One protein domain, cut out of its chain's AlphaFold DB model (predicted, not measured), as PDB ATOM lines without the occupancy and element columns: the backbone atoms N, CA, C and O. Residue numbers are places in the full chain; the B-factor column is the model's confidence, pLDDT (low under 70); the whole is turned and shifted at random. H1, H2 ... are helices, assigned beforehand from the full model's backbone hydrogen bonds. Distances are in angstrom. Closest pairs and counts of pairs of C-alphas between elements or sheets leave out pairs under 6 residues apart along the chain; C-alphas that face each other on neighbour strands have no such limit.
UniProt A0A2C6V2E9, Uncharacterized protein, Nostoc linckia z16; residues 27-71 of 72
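This is residues 27 to 71 of the 72 residues of an uncharacterized protein of Nostoc linckia z16 (UniProt A0A2C6V2E9). A long helix, H2, and a short one, H1, make an open V with its corner at the tight link between them; an unnamed looped stretch, residues 27 to 38, leads into the short arm. The far part of the long arm, residues 58 to 71, of which 58 to 70 belong to H2, sticks out free. The printed part has 45 residues with two named helices, H1 then H2, and no named strand; its class is all helix. It is loose, with a radius of gyration of the C-alphas of 11.8 A and spans of 33 by 24 by 15 A.

Find C-alpha 50 at (5.756, 8.520, 20.074); from there H2, residues 50 to 70, runs 28.4 A to C-alpha 70 at (-6.267, -4.585, -2.114). H1, residues 39 to 46, starts at C-alpha 39, (13.983, -7.376, 18.664), and is 10.5 A long.

Look at Leu 45 and Arg 53: their C-alphas, the closest of H1 and H2, are 6.3 A apart, and the helices are close but not clearly touching. They run opposite ways at a steep tilt of 61 degrees. In H1 and H2 every O i to N i+4 pair is within hydrogen-bond range.

The C-alphas farthest apart, Lys 30 and Ser 71, are 33.9 A apart. The printed part has no cut, and residue 71 alone has pLDDT under 70.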
ATOM      1  N   PRO A  27      15.351 -13.255  17.788       85.50
ATOM      2  CA  PRO A  27      14.399 -13.362  18.885       85.50
ATOM      3  C   PRO A  27      13.362 -12.233  18.865       85.50
ATOM      4  O   PRO A  27      13.663 -11.071  18.590       85.50
ATOM      5  N   LEU A  28      12.132 -12.579  19.240       86.00
ATOM      6  CA  LEU A  28      11.047 -11.620  19.400       86.00
ATOM      7  C   LEU A  28      11.262 -10.710  20.616       86.00
ATOM      8  O   LEU A  28      11.756 -11.131  21.666       86.00
ATOM      9  N   SER A  29      10.796  -9.470  20.504       89.25
ATOM     10  CA  SER A  29      10.836  -8.483  21.569       89.25
ATOM     11  C   SER A  29      10.014  -8.914  22.781       89.25
ATOM     12  O   SER A  29       8.923  -9.487  22.681       89.25
ATOM     13  N   LYS A  30      10.513  -8.575  23.974       85.56
ATOM     14  CA  LYS A  30       9.776  -8.815  25.227       85.56
ATOM     15  C   LYS A  30       8.501  -7.972  25.322       85.56
ATOM     16  O   LYS A  30       7.515  -8.418  25.902       85.56
ATOM     17  N   LYS A  31       8.526  -6.757  24.765       85.06
ATOM     18  CA  LYS A  31       7.397  -5.816  24.751       85.06
ATOM     19  C   LYS A  31       6.624  -5.923  23.440       85.06
ATOM     20  O   LYS A  31       7.221  -6.122  22.385       85.06
ATOM     21  N   VAL A  32       5.308  -5.751  23.512       83.94
ATOM     22  CA  VAL A  32       4.406  -5.821  22.355       83.94
ATOM     23  C   VAL A  32       4.194  -4.445  21.727       83.94
ATOM     24  O   VAL A  32       4.084  -3.443  22.430       83.94
ATOM     25  N   THR A  33       4.123  -4.404  20.396       81.31
ATOM     26  CA  THR A  33       3.707  -3.221  19.617       81.31
ATOM     27  C   THR A  33       2.443  -3.596  18.838       81.31
ATOM     28  O   THR A  33       2.430  -3.611  17.615       81.31
ATOM     29  N   GLY A  34       1.412  -4.053  19.561       83.25
ATOM     30  CA  GLY A  34       0.233  -4.735  19.000       83.25
ATOM     31  C   GLY A  34       0.487  -6.218  18.717       83.25
ATOM     32  O   GLY A  34      -0.276  -7.070  19.159       83.25
ATOM     33  N   VAL A  35       1.627  -6.526  18.100       85.62
ATOM     34  CA  VAL A  35       2.178  -7.880  17.952       85.62
ATOM     35  C   VAL A  35       3.619  -7.923  18.464       85.62
ATOM     36  O   VAL A  35       4.248  -6.878  18.686       85.62
ATOM     37  N   LYS A  36       4.139  -9.126  18.725       86.75
ATOM     38  CA  LYS A  36       5.567  -9.300  19.007       86.75
ATOM     39  C   LYS A  36       6.337  -9.172  17.702       86.75
ATOM     40  O   LYS A  36       6.030  -9.867  16.743       86.75
ATOM     41  N   LEU A  37       7.322  -8.285  17.697       89.00
ATOM     42  CA  LEU A  37       8.180  -8.037  16.546       89.00
ATOM     43  C   LEU A  37       9.579  -8.579  16.831       89.00
ATOM     44  O   LEU A  37       9.941  -8.717  18.000       89.00
ATOM     45  N   PRO A  38      10.384  -8.835  15.797       90.81
ATOM     46  CA  PRO A  38      11.818  -9.029  15.952       90.81
ATOM     47  C   PRO A  38      12.464  -7.930  16.811       90.81
ATOM     48  O   PRO A  38      12.088  -6.754  16.726       90.81
ATOM     49  N   GLN A  39      13.408  -8.301  17.682       90.44
ATOM     50  CA  GLN A  39      13.983  -7.376  18.664       90.44
ATOM     51  C   GLN A  39      14.655  -6.165  17.998       90.44
ATOM     52  O   GLN A  39      14.528  -5.052  18.520       90.44
ATOM     53  N   SER A  40      15.321  -6.354  16.853       92.25
ATOM     54  CA  SER A  40      15.943  -5.267  16.091       92.25
ATOM     55  C   SER A  40      14.907  -4.232  15.616       92.25
ATOM     56  O   SER A  40      15.047  -3.038  15.891       92.25
ATOM     57  N   ILE A  41      13.812  -4.697  15.006       91.69
ATOM     58  CA  ILE A  41      12.710  -3.876  14.491       91.69
ATOM     59  C   ILE A  41      12.017  -3.137  15.633       91.69
ATOM     60  O   ILE A  41      11.743  -1.939  15.532       91.69
ATOM     61  N   HIS A  42      11.765  -3.826  16.747       93.19
ATOM     62  CA  HIS A  42      11.184  -3.202  17.929       93.19
ATOM     63  C   HIS A  42      12.048  -2.037  18.425       93.19
ATOM     64  O   HIS A  42      11.531  -0.949  18.670       93.19
ATOM     65  N   ASN A  43      13.361  -2.239  18.535       93.75
ATOM     66  CA  ASN A  43      14.272  -1.189  18.981       93.75
ATOM     67  C   ASN A  43      14.274   0.005  18.017       93.75
ATOM     68  O   ASN A  43      14.193   1.143  18.473       93.75
ATOM     69  N   ALA A  44      14.294  -0.244  16.704       94.12
ATOM     70  CA  ALA A  44      14.249   0.809  15.692       94.12
ATOM     71  C   ALA A  44      12.956   1.641  15.775       94.12
ATOM     72  O   ALA A  44      13.004   2.869  15.765       94.12
ATOM     73  N   LEU A  45      11.799   0.991  15.936       93.12
ATOM     74  CA  LEU A  45      10.516   1.683  16.087       93.12
ATOM     75  C   LEU A  45      10.440   2.499  17.379       93.12
ATOM     76  O   LEU A  45       9.891   3.598  17.382       93.12
ATOM     77  N   HIS A  46      10.950   1.961  18.489       92.62
ATOM     78  CA  HIS A  46      10.902   2.631  19.793       92.62
ATOM     79  C   HIS A  46      11.987   3.695  19.983       92.62
ATOM     80  O   HIS A  46      11.889   4.464  20.935       92.62
ATOM     81  N   ALA A  47      12.955   3.792  19.070       95.00
ATOM     82  CA  ALA A  47      13.870   4.928  18.992       95.00
ATOM     83  C   ALA A  47      13.181   6.208  18.476       95.00
ATOM     84  O   ALA A  47      13.653   7.309  18.755       95.00
ATOM     85  N   LEU A  48      12.062   6.079  17.752       93.19
ATOM     86  CA  LEU A  48      11.286   7.219  17.267       93.19
ATOM     87  C   LEU A  48      10.448   7.858  18.391       93.19
ATOM     88  O   LEU A  48       9.903   7.137  19.241       93.19
ATOM     89  N   PRO A  49      10.238   9.191  18.358       96.12
ATOM     90  CA  PRO A  49       9.232   9.852  19.179       96.12
ATOM     91  C   PRO A  49       7.855   9.208  19.004       96.12
ATOM     92  O   PRO A  49       7.497   8.731  17.925       96.12
ATOM     93  N   GLN A  50       7.047   9.214  20.066       91.88
ATOM     94  CA  GLN A  50       5.756   8.520  20.074       91.88
ATOM     95  C   GLN A  50       4.846   8.931  18.908       91.88
ATOM     96  O   GLN A  50       4.234   8.064  18.284       91.88
ATOM     97  N   GLU A  51       4.754  10.227  18.612       94.75
ATOM     98  CA  GLU A  51       3.908  10.742  17.533       94.75
ATOM     99  C   GLU A  51       4.382  10.261  16.153       94.75
ATOM    100  O   GLU A  51       3.582   9.778  15.348       94.75
ATOM    101  N   GLU A  52       5.689  10.329  15.898       94.56
ATOM    102  CA  GLU A  52       6.298   9.884  14.644       94.56
ATOM    103  C   GLU A  52       6.149   8.378  14.449       94.56
ATOM    104  O   GLU A  52       5.756   7.931  13.372       94.56
ATOM    105  N   ARG A  53       6.360   7.592  15.512       93.81
ATOM    106  CA  ARG A  53       6.159   6.139  15.494       93.81
ATOM    107  C   ARG A  53       4.733   5.773  15.091       93.81
ATOM    108  O   ARG A  53       4.539   4.872  14.279       93.81
ATOM    109  N   VAL A  54       3.728   6.456  15.647       93.75
ATOM    110  CA  VAL A  54       2.314   6.190  15.325       93.75
ATOM    111  C   VAL A  54       2.011   6.537  13.868       93.75
ATOM    112  O   VAL A  54       1.379   5.738  13.174       93.75
ATOM    113  N   LYS A  55       2.478   7.696  13.389       96.25
ATOM    114  CA  LYS A  55       2.319   8.112  11.987       96.25
ATOM    115  C   LYS A  55       2.986   7.119  11.032       96.25
ATOM    116  O   LYS A  55       2.363   6.708  10.056       96.25
ATOM    117  N   TYR A  56       4.207   6.690  11.353       95.50
ATOM    118  CA  TYR A  56       4.962   5.709  10.577       95.50
ATOM    119  C   TYR A  56       4.239   4.363  10.494       95.50
ATOM    120  O   TYR A  56       3.995   3.873   9.395       95.50
ATOM    121  N   LEU A  57       3.846   3.790  11.639       94.38
ATOM    122  CA  LEU A  57       3.158   2.496  11.679       94.38
ATOM    123  C   LEU A  57       1.845   2.533  10.901       94.38
ATOM    124  O   LEU A  57       1.582   1.629  10.117       94.38
ATOM    125  N   ARG A  58       1.044   3.592  11.074       95.62
ATOM    126  CA  ARG A  58      -0.206   3.751  10.325       95.62
ATOM    127  C   ARG A  58       0.051   3.759   8.821       95.62
ATOM    128  O   ARG A  58      -0.618   3.029   8.103       95.62
ATOM    129  N   ARG A  59       1.021   4.555   8.365       96.75
ATOM    130  CA  ARG A  59       1.366   4.650   6.945       96.75
ATOM    131  C   ARG A  59       1.807   3.297   6.385       96.75
ATOM    132  O   ARG A  59       1.215   2.839   5.422       96.75
ATOM    133  N   ILE A  60       2.787   2.647   7.017       95.50
ATOM    134  CA  ILE A  60       3.343   1.375   6.531       95.50
ATOM    135  C   ILE A  60       2.291   0.263   6.505       95.50
ATOM    136  O   ILE A  60       2.262  -0.517   5.560       95.50
ATOM    137  N   ILE A  61       1.415   0.189   7.512       94.12
ATOM    138  CA  ILE A  61       0.338  -0.811   7.531       94.12
ATOM    139  C   ILE A  61      -0.646  -0.557   6.384       94.12
ATOM    140  O   ILE A  61      -0.990  -1.500   5.679       94.12
ATOM    141  N   CYS A  62      -1.080   0.692   6.178       96.75
ATOM    142  CA  CYS A  62      -1.969   1.034   5.066       96.75
ATOM    143  C   CYS A  62      -1.325   0.709   3.712       96.75
ATOM    144  O   CYS A  62      -1.939   0.007   2.919       96.75
ATOM    145  N   GLU A  63      -0.079   1.131   3.487       96.25
ATOM    146  CA  GLU A  63       0.664   0.856   2.249       96.25
ATOM    147  C   GLU A  63       0.814  -0.652   1.989       96.25
ATOM    148  O   GLU A  63       0.599  -1.111   0.869       96.25
ATOM    149  N   ALA A  64       1.149  -1.441   3.014       95.06
ATOM    150  CA  ALA A  64       1.299  -2.890   2.878       95.06
ATOM    151  C   ALA A  64      -0.036  -3.579   2.561       95.06
ATOM    152  O   ALA A  64      -0.091  -4.425   1.675       95.06
ATOM    153  N   VAL A  65      -1.125  -3.198   3.238       95.88
ATOM    154  CA  VAL A  65      -2.460  -3.760   2.973       95.88
ATOM    155  C   VAL A  65      -2.949  -3.372   1.579       95.88
ATOM    156  O   VAL A  65      -3.471  -4.220   0.855       95.88
ATOM    157  N   GLU A  66      -2.753  -2.116   1.180       96.31
ATOM    158  CA  GLU A  66      -3.093  -1.658  -0.165       96.31
ATOM    159  C   GLU A  66      -2.334  -2.459  -1.226       96.31
ATOM    160  O   GLU A  66      -2.950  -2.955  -2.167       96.31
ATOM    161  N   ARG A  67      -1.025  -2.658  -1.049       94.00
ATOM    162  CA  ARG A  67      -0.173  -3.405  -1.983       94.00
ATOM    163  C   ARG A  67      -0.498  -4.900  -2.038       94.00
ATOM    164  O   ARG A  67      -0.622  -5.447  -3.127       94.00
ATOM    165  N   ASP A  68      -0.610  -5.552  -0.885       93.81
ATOM    166  CA  ASP A  68      -0.594  -7.018  -0.802       93.81
ATOM    167  C   ASP A  68      -2.006  -7.626  -0.808       93.81
ATOM    168  O   ASP A  68      -2.173  -8.783  -1.191       93.81
ATOM    169  N   LEU A  69      -3.030  -6.867  -0.388       93.31
ATOM    170  CA  LEU A  69      -4.395  -7.381  -0.204       93.31
ATOM    171  C   LEU A  69      -5.466  -6.653  -1.027       93.31
ATOM    172  O   LEU A  69      -6.519  -7.238  -1.280       93.31
ATOM    173  N   MET A  70      -5.247  -5.390  -1.415       91.19
ATOM    174  CA  MET A  70      -6.267  -4.585  -2.114       91.19
ATOM    175  C   MET A  70      -5.907  -4.217  -3.557       91.19
ATOM    176  O   MET A  70      -6.797  -3.823  -4.313       91.19
ATOM    177  N   SER A  71      -4.640  -4.336  -3.951       69.56
ATOM    178  CA  SER A  71      -4.212  -4.091  -5.327       69.56
ATOM    179  C   SER A  71      -4.761  -5.199  -6.228       69.56
ATOM    180  O   SER A  71      -4.476  -6.376  -6.016       69.56
TER     181      SER A  71